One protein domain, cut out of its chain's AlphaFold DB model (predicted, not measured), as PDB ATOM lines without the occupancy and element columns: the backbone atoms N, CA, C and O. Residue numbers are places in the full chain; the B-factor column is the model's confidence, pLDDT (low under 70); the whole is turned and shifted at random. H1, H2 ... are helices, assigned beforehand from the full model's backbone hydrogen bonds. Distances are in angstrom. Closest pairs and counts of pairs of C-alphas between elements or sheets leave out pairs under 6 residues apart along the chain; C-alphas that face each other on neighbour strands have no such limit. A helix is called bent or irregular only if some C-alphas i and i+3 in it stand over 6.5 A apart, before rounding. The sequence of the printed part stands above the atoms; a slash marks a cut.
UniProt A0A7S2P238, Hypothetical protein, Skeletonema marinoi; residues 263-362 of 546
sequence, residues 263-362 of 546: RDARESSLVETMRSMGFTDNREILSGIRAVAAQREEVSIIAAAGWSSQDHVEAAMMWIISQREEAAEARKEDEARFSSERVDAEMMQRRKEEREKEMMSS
ATOM      1  N   ARG A 263      26.100  34.668 -22.615       93.38
ATOM      2  CA  ARG A 263      24.736  34.888 -22.090       93.38
ATOM      3  C   ARG A 263      24.692  34.960 -20.568       93.38
ATOM      4  O   ARG A 263      23.835  35.637 -20.006       93.38
ATOM      5  N   ASP A 264      25.601  34.263 -19.898       93.50
ATOM      6  CA  ASP A 264      25.673  34.197 -18.445       93.50
ATOM      7  C   ASP A 264      27.127  34.114 -17.939       93.50
ATOM      8  O   ASP A 264      28.097  33.989 -18.694       93.50
ATOM      9  N   ALA A 265      27.291  34.206 -16.615       94.25
ATOM     10  CA  ALA A 265      28.602  34.112 -15.970       94.25
ATOM     11  C   ALA A 265      29.266  32.737 -16.182       94.25
ATOM     12  O   ALA A 265      30.494  32.629 -16.141       94.25
ATOM     13  N   ARG A 266      28.467  31.692 -16.433       93.44
ATOM     14  CA  ARG A 266      28.957  30.338 -16.691       93.44
ATOM     15  C   ARG A 266      29.608  30.250 -18.070       93.44
ATOM     16  O   ARG A 266      30.758  29.825 -18.144       93.44
ATOM     17  N   GLU A 267      28.928  30.686 -19.130       94.94
ATOM     18  CA  GLU A 267      29.494  30.817 -20.476       94.94
ATOM     19  C   GLU A 267      30.760  31.678 -20.426       94.94
ATOM     20  O   GLU A 267      31.780  31.287 -20.985       94.94
ATOM     21  N   SER A 268      30.748  32.793 -19.682       96.12
ATOM     22  CA  SER A 268      31.931  33.655 -19.544       96.12
ATOM     23  C   SER A 268      33.135  32.921 -18.938       96.12
ATOM     24  O   SER A 268      34.259  33.112 -19.399       96.12
ATOM     25  N   SER A 269      32.922  32.073 -17.926       96.88
ATOM     26  CA  SER A 269      33.992  31.271 -17.317       96.88
ATOM     27  C   SER A 269      34.516  30.183 -18.262       96.88
ATOM     28  O   SER A 269      35.717  29.903 -18.274       96.88
ATOM     29  N   LEU A 270      33.632  29.559 -19.049       96.50
ATOM     30  CA  LEU A 270      34.006  28.544 -20.038       96.50
ATOM     31  C   LEU A 270      34.812  29.168 -21.186       96.50
ATOM     32  O   LEU A 270      35.839  28.617 -21.574       96.50
ATOM     33  N   VAL A 271      34.399  30.345 -21.666       96.94
ATOM     34  CA  VAL A 271      35.126  31.115 -22.687       96.94
ATOM     35  C   VAL A 271      36.536  31.448 -22.216       96.94
ATOM     36  O   VAL A 271      37.490  31.215 -22.954       96.94
ATOM     37  N   GLU A 272      36.692  31.952 -20.989       97.19
ATOM     38  CA  GLU A 272      38.015  32.301 -20.456       97.19
ATOM     39  C   GLU A 272      38.924  31.068 -20.337       97.19
ATOM     40  O   GLU A 272      40.099  31.108 -20.708       97.19
ATOM     41  N   THR A 273      38.356  29.931 -19.922       97.31
ATOM     42  CA  THR A 273      39.071  28.647 -19.887       97.31
ATOM     43  C   THR A 273      39.508  28.217 -21.289       97.31
ATOM     44  O   THR A 273      40.680  27.899 -21.483       97.31
ATOM     45  N   MET A 274      38.632  28.278 -22.298       97.62
ATOM     46  CA  MET A 274      38.998  27.962 -23.687       97.62
ATOM     47  C   MET A 274      40.049  28.919 -24.264       97.62
ATOM     48  O   MET A 274      40.959  28.471 -24.966       97.62
ATOM     49  N   ARG A 275      40.006  30.209 -23.912       97.06
ATOM     50  CA  ARG A 275      41.047  31.177 -24.291       97.06
ATOM     51  C   ARG A 275      42.404  30.837 -23.697       97.06
ATOM     52  O   ARG A 275      43.404  30.889 -24.408       97.06
ATOM     53  N   SER A 276      42.444  30.440 -22.425       97.38
ATOM     54  CA  SER A 276      43.687  29.993 -21.775       97.38
ATOM     55  C   SER A 276      44.297  28.746 -22.432       97.38
ATOM     56  O   SER A 276      45.507  28.553 -22.372       97.38
ATOM     57  N   MET A 277      43.480  27.946 -23.131       96.19
ATOM     58  CA  MET A 277      43.929  26.800 -23.932       96.19
ATOM     59  C   MET A 277      44.338  27.175 -25.368       96.19
ATOM     60  O   MET A 277      44.748  26.306 -26.134       96.19
ATOM     61  N   GLY A 278      44.242  28.452 -25.746       96.75
ATOM     62  CA  GLY A 278      44.680  28.964 -27.045       96.75
ATOM     63  C   GLY A 278      43.578  29.129 -28.095       96.75
ATOM     64  O   GLY A 278      43.893  29.470 -29.236       96.75
ATOM     65  N   PHE A 279      42.299  28.941 -27.753       96.81
ATOM     66  CA  PHE A 279      41.202  29.314 -28.652       96.81
ATOM     67  C   PHE A 279      41.033  30.838 -28.660       96.81
ATOM     68  O   PHE A 279      40.827  31.453 -27.618       96.81
ATOM     69  N   THR A 280      41.133  31.468 -29.830       95.81
ATOM     70  CA  THR A 280      41.155  32.937 -29.952       95.81
ATOM     71  C   THR A 280      39.863  33.535 -30.501       95.81
ATOM     72  O   THR A 280      39.558  34.689 -30.198       95.81
ATOM     73  N   ASP A 281      39.096  32.776 -31.285       95.62
ATOM     74  CA  ASP A 281      37.837  33.238 -31.869       95.62
ATOM     75  C   ASP A 281      36.677  33.054 -30.880       95.62
ATOM     76  O   ASP A 281      36.188  31.950 -30.648       95.62
ATOM     77  N   ASN A 282      36.222  34.162 -30.289       95.06
ATOM     78  CA  ASN A 282      35.126  34.155 -29.320       95.06
ATOM     79  C   ASN A 282      33.811  33.640 -29.895       95.06
ATOM     80  O   ASN A 282      33.052  33.003 -29.165       95.06
ATOM     81  N   ARG A 283      33.535  33.920 -31.169       94.94
ATOM     82  CA  ARG A 283      32.286  33.511 -31.808       94.94
ATOM     83  C   ARG A 283      32.254  32.000 -31.964       94.94
ATOM     84  O   ARG A 283      31.252  31.362 -31.662       94.94
ATOM     85  N   GLU A 284      33.374  31.424 -32.380       95.25
ATOM     86  CA  GLU A 284      33.540  29.979 -32.508       95.25
ATOM     87  C   GLU A 284      33.488  29.272 -31.145       95.25
ATOM     88  O   GLU A 284      32.791  28.268 -31.000       95.25
ATOM     89  N   ILE A 285      34.146  29.838 -30.124       96.38
ATOM     90  CA  ILE A 285      34.093  29.338 -28.740       96.38
ATOM     91  C   ILE A 285      32.653  29.318 -28.222       96.38
ATOM     92  O   ILE A 285      32.184  28.291 -27.727       96.38
ATOM     93  N   LEU A 286      31.936  30.439 -28.337       96.12
ATOM     94  CA  LEU A 286      30.550  30.548 -27.881       96.12
ATOM     95  C   LEU A 286      29.622  29.628 -28.676       96.12
ATOM     96  O   LEU A 286      28.766  28.977 -28.077       96.12
ATOM     97  N   SER A 287      29.822  29.521 -29.991       95.31
ATOM     98  CA  SER A 287      29.090  28.583 -30.846       95.31
ATOM     99  C   SER A 287      29.275  27.139 -30.372       95.31
ATOM    100  O   SER A 287      28.289  26.444 -30.139       95.31
ATOM    101  N   GLY A 288      30.514  26.717 -30.097       95.88
ATOM    102  CA  GLY A 288      30.798  25.372 -29.589       95.88
ATOM    103  C   GLY A 288      30.225  25.106 -28.199       95.88
ATOM    104  O   GLY A 288      29.604  24.066 -27.977       95.88
ATOM    105  N   ILE A 289      30.352  26.057 -27.268       95.75
ATOM    106  CA  ILE A 289      29.769  25.943 -25.918       95.75
ATOM    107  C   ILE A 289      28.248  25.774 -25.997       95.75
ATOM    108  O   ILE A 289      27.694  24.923 -25.290       95.75
ATOM    109  N   ARG A 290      27.584  26.562 -26.852       95.25
ATOM    110  CA  ARG A 290      26.127  26.541 -27.045       95.25
ATOM    111  C   ARG A 290      25.662  25.292 -27.778       95.25
ATOM    112  O   ARG A 290      24.675  24.701 -27.355       95.25
ATOM    113  N   ALA A 291      26.379  24.849 -28.808       93.88
ATOM    114  CA  ALA A 291      26.075  23.617 -29.530       93.88
ATOM    115  C   ALA A 291      26.153  22.396 -28.604       93.88
ATOM    116  O   ALA A 291      25.236  21.578 -28.578       93.88
ATOM    117  N   VAL A 292      27.189  22.315 -27.763       94.50
ATOM    118  CA  VAL A 292      27.316  21.254 -26.752       94.50
ATOM    119  C   VAL A 292      26.226  21.352 -25.686       94.50
ATOM    120  O   VAL A 292      25.709  20.328 -25.245       94.50
ATOM    121  N   ALA A 293      25.846  22.562 -25.268       91.50
ATOM    122  CA  ALA A 293      24.735  22.748 -24.336       91.50
ATOM    123  C   ALA A 293      23.394  22.287 -24.938       91.50
ATOM    124  O   ALA A 293      22.646  21.584 -24.261       91.50
ATOM    125  N   ALA A 294      23.127  22.618 -26.205       90.81
ATOM    126  CA  ALA A 294      21.919  22.216 -26.925       90.81
ATOM    127  C   ALA A 294      21.853  20.695 -27.141       90.81
ATOM    128  O   ALA A 294      20.859  20.068 -26.790       90.81
ATOM    129  N   GLN A 295      22.948  20.069 -27.595       87.94
ATOM    130  CA  GLN A 295      23.038  18.604 -27.725       87.94
ATOM    131  C   GLN A 295      22.774  17.888 -26.393       87.94
ATOM    132  O   GLN A 295      22.226  16.787 -26.355       87.94
ATOM    133  N   ARG A 296      23.149  18.506 -25.269       82.06
ATOM    134  CA  ARG A 296      22.856  17.950 -23.946       82.06
ATOM    135  C   ARG A 296      21.405  18.083 -23.549       82.06
ATOM    136  O   ARG A 296      20.912  17.172 -22.901       82.06
ATOM    137  N   GLU A 297      20.737  19.176 -23.891       81.69
ATOM    138  CA  GLU A 297      19.302  19.306 -23.636       81.69
ATOM    139  C   GLU A 297      18.527  18.168 -24.320       81.69
ATOM    140  O   GLU A 297      17.620  17.588 -23.724       81.69
ATOM    141  N   GLU A 298      18.983  17.746 -25.501       74.38
ATOM    142  CA  GLU A 298      18.422  16.614 -26.245       74.38
ATOM    143  C   GLU A 298      18.747  15.239 -25.617       74.38
ATOM    144  O   GLU A 298      17.883  14.362 -25.565       74.38
ATOM    145  N   VAL A 299      19.965  15.030 -25.091       74.69
ATOM    146  CA  VAL A 299      20.411  13.737 -24.510       74.69
ATOM    147  C   VAL A 299      20.040  13.580 -23.020       74.69
ATOM    148  O   VAL A 299      19.859  12.464 -22.521       74.69
ATOM    149  N   SER A 300      19.880  14.684 -22.284       60.59
ATOM    150  CA  SER A 300      19.645  14.723 -20.829       60.59
ATOM    151  C   SER A 300      18.267  14.211 -20.397       60.59
ATOM    152  O   SER A 300      18.019  14.092 -19.196       60.59
ATOM    153  N   ILE A 301      17.391  13.828 -21.329       58.19
ATOM    154  CA  ILE A 301      16.138  13.129 -21.009       58.19
ATOM    155  C   ILE A 301      16.423  11.750 -20.359       58.19
ATOM    156  O   ILE A 301      15.544  11.188 -19.708       58.19
ATOM    157  N   ILE A 302      17.651  11.206 -20.473       54.62
ATOM    158  CA  ILE A 302      17.964   9.815 -20.083       54.62
ATOM    159  C   ILE A 302      19.084   9.670 -19.017       54.62
ATOM    160  O   ILE A 302      19.162   8.624 -18.376       54.62
ATOM    161  N   ALA A 303      19.920  10.682 -18.732       54.31
ATOM    162  CA  ALA A 303      21.076  10.527 -17.824       54.31
ATOM    163  C   ALA A 303      21.180  11.627 -16.744       54.31
ATOM    164  O   ALA A 303      21.481  12.777 -17.038       54.31
ATOM    165  N   ALA A 304      20.993  11.255 -15.472       53.50
ATOM    166  CA  ALA A 304      20.983  12.157 -14.310       53.50
ATOM    167  C   ALA A 304      22.374  12.467 -13.699       53.50
ATOM    168  O   ALA A 304      22.460  12.973 -12.580       53.50
ATOM    169  N   ALA A 305      23.473  12.154 -14.390       66.88
ATOM    170  CA  ALA A 305      24.816  12.487 -13.919       66.88
ATOM    171  C   ALA A 305      25.188  13.905 -14.383       66.88
ATOM    172  O   ALA A 305      25.341  14.156 -15.578       66.88
ATOM    173  N   GLY A 306      25.305  14.843 -13.440       71.25
ATOM    174  CA  GLY A 306      25.740  16.208 -13.728       71.25
ATOM    175  C   GLY A 306      27.162  16.214 -14.289       71.25
ATOM    176  O   GLY A 306      28.080  15.695 -13.663       71.25
ATOM    177  N   TRP A 307      27.338  16.792 -15.473       78.06
ATOM    178  CA  TRP A 307      28.656  16.972 -16.078       78.06
ATOM    179  C   TRP A 307      29.402  18.109 -15.384       78.06
ATOM    180  O   TRP A 307      28.808  19.143 -15.057       78.06
ATOM    181  N   SER A 308      30.711  17.949 -15.217       90.12
ATOM    182  CA  SER A 308      31.555  19.015 -14.689       90.12
ATOM    183  C   SER A 308      31.747  20.138 -15.718       90.12
ATOM    184  O   SER A 308      31.469  19.991 -16.914       90.12
ATOM    185  N   SER A 309      32.229  21.299 -15.261       89.00
ATOM    186  CA  SER A 309      32.638  22.389 -16.156       89.00
ATOM    187  C   SER A 309      33.751  21.948 -17.106       89.00
ATOM    188  O   SER A 309      33.735  22.339 -18.269       89.00
ATOM    189  N   GLN A 310      34.662  21.097 -16.628       92.06
ATOM    190  CA  GLN A 310      35.761  20.547 -17.414       92.06
ATOM    191  C   GLN A 310      35.240  19.705 -18.583       92.06
ATOM    192  O   GLN A 310      35.623  19.942 -19.725       92.06
ATOM    193  N   ASP A 311      34.272  18.825 -18.328       92.19
ATOM    194  CA  ASP A 311      33.687  17.985 -19.379       92.19
ATOM    195  C   ASP A 311      32.927  18.820 -20.435       92.19
ATOM    196  O   ASP A 311      32.782  18.416 -21.587       92.19
ATOM    197  N   HIS A 312      32.405  20.001 -20.062       91.94
ATOM    198  CA  HIS A 312      31.804  20.950 -21.019       91.94
ATOM    199  C   HIS A 312      32.860  21.603 -21.900       91.94
ATOM    200  O   HIS A 312      32.671  21.679 -23.111       91.94
ATOM    201  N   VAL A 313      33.966  22.047 -21.305       95.38
ATOM    202  CA  VAL A 313      35.089  22.639 -22.037       95.38
ATOM    203  C   VAL A 313      35.682  21.636 -23.027       95.38
ATOM    204  O   VAL A 313      35.882  21.979 -24.190       95.38
ATOM    205  N   GLU A 314      35.911  20.392 -22.602       95.56
ATOM    206  CA  GLU A 314      36.458  19.336 -23.463       95.56
ATOM    207  C   GLU A 314      35.512  18.985 -24.614       95.56
ATOM    208  O   GLU A 314      35.940  18.915 -25.766       95.56
ATOM    209  N   ALA A 315      34.212  18.847 -24.340       95.25
ATOM    210  CA  ALA A 315      33.223  18.611 -25.387       95.25
ATOM    211  C   ALA A 315      33.134  19.787 -26.376       95.25
ATOM    212  O   ALA A 315      33.063  19.562 -27.583       95.25
ATOM    213  N   ALA A 316      33.176  21.035 -25.892       95.81
ATOM    214  CA  ALA A 316      33.147  22.222 -26.749       95.81
ATOM    215  C   ALA A 316      34.410  22.320 -27.611       95.81
ATOM    216  O   ALA A 316      34.326  22.618 -28.799       95.81
ATOM    217  N   MET A 317      35.572  21.997 -27.044       97.06
ATOM    218  CA  MET A 317      36.834  21.901 -27.774       97.06
ATOM    219  C   MET A 317      36.750  20.867 -28.902       97.06
ATOM    220  O   MET A 317      37.066  21.188 -30.047       97.06
ATOM    221  N   MET A 318      36.294  19.651 -28.595       96.88
ATOM    222  CA  MET A 318      36.143  18.587 -29.591       96.88
ATOM    223  C   MET A 318      35.152  18.969 -30.688       96.88
ATOM    224  O   MET A 318      35.415  18.709 -31.860       96.88
ATOM    225  N   TRP A 319      34.052  19.633 -30.332       96.62
ATOM    226  CA  TRP A 319      33.085  20.138 -31.302       96.62
ATOM    227  C   TRP A 319      33.717  21.160 -32.253       96.62
ATOM    228  O   TRP A 319      33.593  21.021 -33.466       96.62
ATOM    229  N   ILE A 320      34.451  22.146 -31.723       96.88
ATOM    230  CA  ILE A 320      35.117  23.169 -32.542       96.88
ATOM    231  C   ILE A 320      36.143  22.532 -33.481       96.88
ATOM    232  O   ILE A 320      36.175  22.851 -34.667       96.88
ATOM    233  N   ILE A 321      36.972  21.616 -32.968       96.62
ATOM    234  CA  ILE A 321      37.959  20.900 -33.786       96.62
ATOM    235  C   ILE A 321      37.253  20.134 -34.908       96.62
ATOM    236  O   ILE A 321      37.624  20.295 -36.067       96.62
ATOM    237  N   SER A 322      36.190  19.392 -34.586       96.38
ATOM    238  CA  SER A 322      35.406  18.644 -35.573       96.38
ATOM    239  C   SER A 322      34.815  19.553 -36.652       96.38
ATOM    240  O   SER A 322      34.871  19.204 -37.824       96.38
ATOM    241  N   GLN A 323      34.282  20.724 -36.288       96.00
ATOM    242  CA  GLN A 323      33.726  21.673 -37.258       96.00
ATOM    243  C   GLN A 323      34.805  22.295 -38.150       96.00
ATOM    244  O   GLN A 323      34.595  22.477 -39.349       96.00
ATOM    245  N   ARG A 324      35.987  22.594 -37.598       95.69
ATOM    246  CA  ARG A 324      37.130  23.073 -38.392       95.69
ATOM    247  C   ARG A 324      37.616  22.015 -39.378       95.69
ATOM    248  O   ARG A 324      37.927  22.362 -40.517       95.69
ATOM    249  N   GLU A 325      37.702  20.761 -38.943       96.44
ATOM    250  CA  GLU A 325      38.098  19.628 -39.784       96.44
ATOM    251  C   GLU A 325      37.076  19.383 -40.895       96.44
ATOM    252  O   GLU A 325      37.463  19.352 -42.060       96.44
ATOM    253  N   GLU A 326      35.783  19.340 -40.565       94.75
ATOM    254  CA  GLU A 326      34.688  19.195 -41.532       94.75
ATOM    255  C   GLU A 326      34.689  20.338 -42.562       94.75
ATOM    256  O   GLU A 326      34.633  20.103 -43.767       94.75
ATOM    257  N   ALA A 327      34.856  21.591 -42.123       94.06
ATOM    258  CA  ALA A 327      34.938  22.740 -43.027       94.06
ATOM    259  C   ALA A 327      36.220  22.754 -43.882       94.06
ATOM    260  O   ALA A 327      36.242  23.321 -44.979       94.06
ATOM    261  N   ALA A 328      37.327  22.194 -43.390       95.44
ATOM    262  CA  ALA A 328      38.544  22.023 -44.180       95.44
ATOM    263  C   ALA A 328      38.389  20.888 -45.204       95.44
ATOM    264  O   ALA A 328      38.822  21.044 -46.346       95.44
ATOM    265  N   GLU A 329      37.741  19.787 -44.822       94.88
ATOM    266  CA  GLU A 329      37.436  18.663 -45.705       94.88
ATOM    267  C   GLU A 329      36.460  19.069 -46.813       94.88
ATOM    268  O   GLU A 329      36.762  18.840 -47.981       94.88
ATOM    269  N   ALA A 330      35.383  19.789 -46.488       94.62
ATOM    270  CA  ALA A 330      34.436  20.314 -47.473       94.62
ATOM    271  C   ALA A 330      35.117  21.247 -48.490       94.62
ATOM    272  O   ALA A 330      34.906  21.127 -49.696       94.62
ATOM    273  N   ARG A 331      36.010  22.138 -48.030       95.19
ATOM    274  CA  ARG A 331      36.803  22.997 -48.929       95.19
ATOM    275  C   ARG A 331      37.723  22.188 -49.834       95.19
ATOM    276  O   ARG A 331      37.849  22.506 -51.014       95.19
ATOM    277  N   LYS A 332      38.353  21.146 -49.292       96.88
ATOM    278  CA  LYS A 332      39.219  20.246 -50.056       96.88
ATOM    279  C   LYS A 332      38.424  19.449 -51.095       96.88
ATOM    280  O   LYS A 332      38.921  19.237 -52.199       96.88
ATOM    281  N   GLU A 333      37.211  19.015 -50.766       95.75
ATOM    282  CA  GLU A 333      36.320  18.322 -51.700       95.75
ATOM    283  C   GLU A 333      35.847  19.252 -52.825       95.75
ATOM    284  O   GLU A 333      35.914  18.880 -53.999       95.75
ATOM    285  N   ASP A 334      35.458  20.487 -52.506       96.00
ATOM    286  CA  ASP A 334      35.106  21.488 -53.516       96.00
ATOM    287  C   ASP A 334      36.297  21.821 -54.425       96.00
ATOM    288  O   ASP A 334      36.145  21.873 -55.647       96.00
ATOM    289  N   GLU A 335      37.501  21.989 -53.869       95.69
ATOM    290  CA  GLU A 335      38.725  22.199 -54.652       95.69
ATOM    291  C   GLU A 335      39.022  21.004 -55.575       95.69
ATOM    292  O   GLU A 335      39.368  21.180 -56.749       95.69
ATOM    293  N   ALA A 336      38.820  19.775 -55.091       95.38
ATOM    294  CA  ALA A 336      38.931  18.568 -55.908       95.38
ATOM    295  C   ALA A 336      37.881  18.539 -57.034       95.38
ATOM    296  O   ALA A 336      38.207  18.192 -58.172       95.38
ATOM    297  N   ARG A 337      36.640  18.965 -56.763       96.06
ATOM    298  CA  ARG A 337      35.587  19.076 -57.785       96.06
ATOM    299  C   ARG A 337      35.955  20.103 -58.851       96.06
ATOM    300  O   ARG A 337      35.917  19.778 -60.036       96.06
ATOM    301  N   PHE A 338      36.345  21.312 -58.449       94.31
ATOM    302  CA  PHE A 338      36.706  22.382 -59.383       94.31
ATOM    303  C   PHE A 338      37.938  22.030 -60.215       94.31
ATOM    304  O   PHE A 338      37.966  22.285 -61.418       94.31
ATOM    305  N   SER A 339      38.952  21.415 -59.605       94.12
ATOM    306  CA  SER A 339      40.134  20.965 -60.342       94.12
ATOM    307  C   SER A 339      39.796  19.848 -61.333       94.12
ATOM    308  O   SER A 339      40.272  19.899 -62.468       94.12
ATOM    309  N   SER A 340      38.927  18.897 -60.969       94.88
ATOM    310  CA  SER A 340      38.436  17.867 -61.896       94.88
ATOM    311  C   SER A 340      37.657  18.477 -63.064       94.88
ATOM    312  O   SER A 340      37.937  18.153 -64.216       94.88
ATOM    313  N   GLU A 341      36.730  19.398 -62.791       95.50
ATOM    314  CA  GLU A 341      35.951  20.091 -63.825       95.50
ATOM    315  C   GLU A 341      36.859  20.888 -64.772       95.50
ATOM    316  O   GLU A 341      36.680  20.850 -65.992       95.50
ATOM    317  N   ARG A 342      37.888  21.554 -64.231       95.62
ATOM    318  CA  ARG A 342      38.872  22.290 -65.032       95.62
ATOM    319  C   ARG A 342      39.665  21.361 -65.948       95.62
ATOM    320  O   ARG A 342      39.803  21.656 -67.132       95.62
ATOM    321  N   VAL A 343      40.155  20.235 -65.428       96.12
ATOM    322  CA  VAL A 343      40.897  19.240 -66.222       96.12
ATOM    323  C   VAL A 343      40.017  18.653 -67.325       96.12
ATOM    324  O   VAL A 343      40.472  18.513 -68.463       96.12
ATOM    325  N   ASP A 344      38.754  18.353 -67.029       95.81
ATOM    326  CA  ASP A 344      37.808  17.843 -68.022       95.81
ATOM    327  C   ASP A 344      37.504  18.885 -69.106       95.81
ATOM    328  O   ASP A 344      37.507  18.559 -70.300       95.81
ATOM    329  N   ALA A 345      37.314  20.149 -68.721       94.69
ATOM    330  CA  ALA A 345      37.119  21.256 -69.654       94.69
ATOM    331  C   ALA A 345      38.344  21.459 -70.564       94.69
ATOM    332  O   ALA A 345      38.198  21.551 -71.788       94.69
ATOM    333  N   GLU A 346      39.555  21.453 -70.001       96.00
ATOM    334  CA  GLU A 346      40.814  21.547 -70.750       96.00
ATOM    335  C   GLU A 346      40.994  20.362 -71.708       96.00
ATOM    336  O   GLU A 346      41.348  20.538 -72.878       96.00
ATOM    337  N   MET A 347      40.700  19.140 -71.253       95.75
ATOM    338  CA  MET A 347      40.795  17.939 -72.081       95.75
ATOM    339  C   MET A 347      39.796  17.978 -73.243       95.75
ATOM    340  O   MET A 347      40.141  17.626 -74.376       95.75
ATOM    341  N   MET A 348      38.563  18.424 -72.992       93.12
ATOM    342  CA  MET A 348      37.541  18.589 -74.026       93.12
ATOM    343  C   MET A 348      37.926  19.665 -75.042       93.12
ATOM    344  O   MET A 348      37.781  19.445 -76.251       93.12
ATOM    345  N   GLN A 349      38.479  20.786 -74.580       94.06
ATOM    346  CA  GLN A 349      38.986  21.844 -75.447       94.06
ATOM    347  C   GLN A 349      40.152  21.345 -76.312       94.06
ATOM    348  O   GLN A 349      40.129  21.519 -77.532       94.06
ATOM    349  N   ARG A 350      41.108  20.616 -75.728       95.31
ATOM    350  CA  ARG A 350      42.229  20.014 -76.466       95.31
ATOM    351  C   ARG A 350      41.753  19.051 -77.556       95.31
ATOM    352  O   ARG A 350      42.224  19.135 -78.687       95.31
ATOM    353  N   ARG A 351      40.787  18.174 -77.253       94.12
ATOM    354  CA  ARG A 351      40.190  17.260 -78.251       94.12
ATOM    355  C   ARG A 351      39.502  18.018 -79.386       94.12
ATOM    356  O   ARG A 351      39.558  17.593 -80.541       94.12
ATOM    357  N   LYS A 352      38.830  19.128 -79.072       92.31
ATOM    358  CA  LYS A 352      38.173  19.982 -80.070       92.31
ATOM    359  C   LYS A 352      39.196  20.633 -81.001       92.31
ATOM    360  O   LYS A 352      39.004  20.601 -82.215       92.31
ATOM    361  N   GLU A 353      40.279  21.171 -80.448       93.31
ATOM    362  CA  GLU A 353      41.371  21.780 -81.216       93.31
ATOM    363  C   GLU A 353      42.125  20.760 -82.071       93.31
ATOM    364  O   GLU A 353      42.446  21.043 -83.222       93.31
ATOM    365  N   GLU A 354      42.385  19.565 -81.541       94.69
ATOM    366  CA  GLU A 354      43.029  18.478 -82.281       94.69
ATOM    367  C   GLU A 354      42.185  18.051 -83.484       94.69
ATOM    368  O   GLU A 354      42.696  17.993 -84.601       94.69
ATOM    369  N   ARG A 355      40.871  17.878 -83.294       92.94
ATOM    370  CA  ARG A 355      39.941  17.595 -84.396       92.94
ATOM    371  C   ARG A 355      39.904  18.726 -85.425       92.94
ATOM    372  O   ARG A 355      39.786  18.475 -86.619       92.94
ATOM    373  N   GLU A 356      39.967  19.982 -84.989       92.81
ATOM    374  CA  GLU A 356      40.009  21.125 -85.903       92.81
ATOM    375  C   GLU A 356      41.302  21.178 -86.717       92.81
ATOM    376  O   GLU A 356      41.244  21.417 -87.924       92.81
ATOM    377  N   LYS A 357      42.444  20.894 -86.085       93.56
ATOM    378  CA  LYS A 357      43.728  20.750 -86.779       93.56
ATOM    379  C   LYS A 357      43.671  19.607 -87.788       93.56
ATOM    380  O   LYS A 357      44.027  19.833 -88.937       93.56
ATOM    381  N   GLU A 358      43.138  18.448 -87.394       94.75
ATOM    382  CA  GLU A 358      42.945  17.293 -88.280       94.75
ATOM    383  C   GLU A 358      42.109  17.670 -89.513       94.75
ATOM    384  O   GLU A 358      42.528  17.425 -90.640       94.75
ATOM    385  N   MET A 359      40.972  18.348 -89.328       94.12
ATOM    386  CA  MET A 359      40.122  18.813 -90.436       94.12
ATOM    387  C   MET A 359      40.805  19.857 -91.331       94.12
ATOM    388  O   MET A 359      40.542  19.908 -92.533       94.12
ATOM    389  N   MET A 360      41.660  20.718 -90.773       93.56
ATOM    390  CA  MET A 360      42.427  21.707 -91.542       93.56
ATOM    391  C   MET A 360      43.571  21.072 -92.337       93.56
ATOM    392  O   MET A 360      43.939  21.614 -93.377       93.56
ATOM    393  N   SER A 361      44.126  19.951 -91.871       93.44
ATOM    394  CA  SER A 361      45.221  19.238 -92.539       93.44
ATOM    395  C   SER A 361      44.773  18.046 -93.386       93.44
ATOM    396  O   SER A 361      45.593  17.514 -94.120       93.44
ATOM    397  N   SER A 362      43.512  17.610 -93.291       94.19
ATOM    398  CA  SER A 362      43.009  16.436 -94.014       94.19
ATOM    399  C   SER A 362      43.092  16.599 -95.534       94.19
ATOM    400  O   SER A 362      43.171  17.715 -96.059       94.19
TER     401      SER A 362
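AT A GLANCE: This is residues 263 to 362 of the 546 residues of the protein "Hypothetical protein" of Skeletonema marinoi (UniProt A0A7S2P238). A small head of crossed helices sits at the beginning of one very long, straight helix, whose remaining length sticks out as a single free arm. The head is made of H1, H2 and the first part of H3: H2 crosses H3 near its beginning, H1 packs on both of them, and residues 297 to 306 stick out from the head as the end of H2 and part of the link that folds back to H3. The printed part has 100 residues with three named helices, H1, H2 and H3 in that order along the chain, and no named strand; its class is all helix. The whole is extended, with a radius of gyration of the C-alphas of 25.2 A, and spans 82 by 32 by 19 A along its three main axes, the arm of H3 making the length.

IN THESE COORDINATES: Begin at Arg 263 and go two residues on to Ala 265, whose C-alpha stands at (28.602, 34.112, -15.970). There H1 begins; it covers residues 265 to 276 and measures 16.7 A from first to last C-alpha. After a tight link of 5 residues, look for C-alpha 282 at (35.126, 34.155, -29.320), where H2 begins. H2 covers residues 282 to 299, a length of 25.6 A from first to last C-alpha. A short link of 9 residues then leads to H3, residues 309 to 361. Find C-alpha 309 at (32.638, 22.389, -16.156) and watch the z values fall until C-alpha 361 at (45.221, 19.238, -92.539); between these two C-alphas lie 77.5 A. None of the three helices is bent.

HOW THE PARTS SIT: Start with H1 and look from it to H2: the two touch, and their closest C-alphas are those of Val 271 and Ile 285, 6.4 A apart. They run opposite ways at a steep tilt of 57 degrees, and H2 touches H1 with residues 282 to 289 alone. H1 also touches H3, the closest C-alphas being those of Leu 270 and Val 313, 6.3 A apart. Here the lines stand at a steep tilt of 60 degrees and run the same way; H1 touches H3 with residues 270 to 274 alone, and H3 touches H1 with residues 309 to 317 alone. Go on to H2 and H3, which touch with 16 pairs of C-alphas within 8 A. Look at Gly 288 and Ala 316, whose C-alphas are the closest of these two helices at 4.8 A. H2 and H3 stand about perpendicular, but only just, at 71 degrees. H2 touches H3 with residues 284 to 292 alone, and H3 touches H2 with residues 312 to 320 alone. The helix packing is mostly crossed, with no shallow tilt among the three pairs. Along the backbones of H1, H2 and H3, every O i to N i+4 pair is within hydrogen-bond range.

THE WHOLE: The two C-alphas farthest apart are those of Ala 304 and Ser 362, 82.8 A. Residues 325 to 362, of which 325 to 361 belong to H3, stand free, and so do residues 297 to 306, of which 297 to 299 belong to H2. Without these stretches the body has 52 residues, spans 23 by 21 by 18 A and has a radius of gyration of 9.7 A. The printed residues run from 263 to 362 without a cut, and neither of the two links between helices is long. In the B-factor column the mean pLDDT of the printed part of this model is 91.6; look at residues 300 to 305 for the values under 70, where confidence is low.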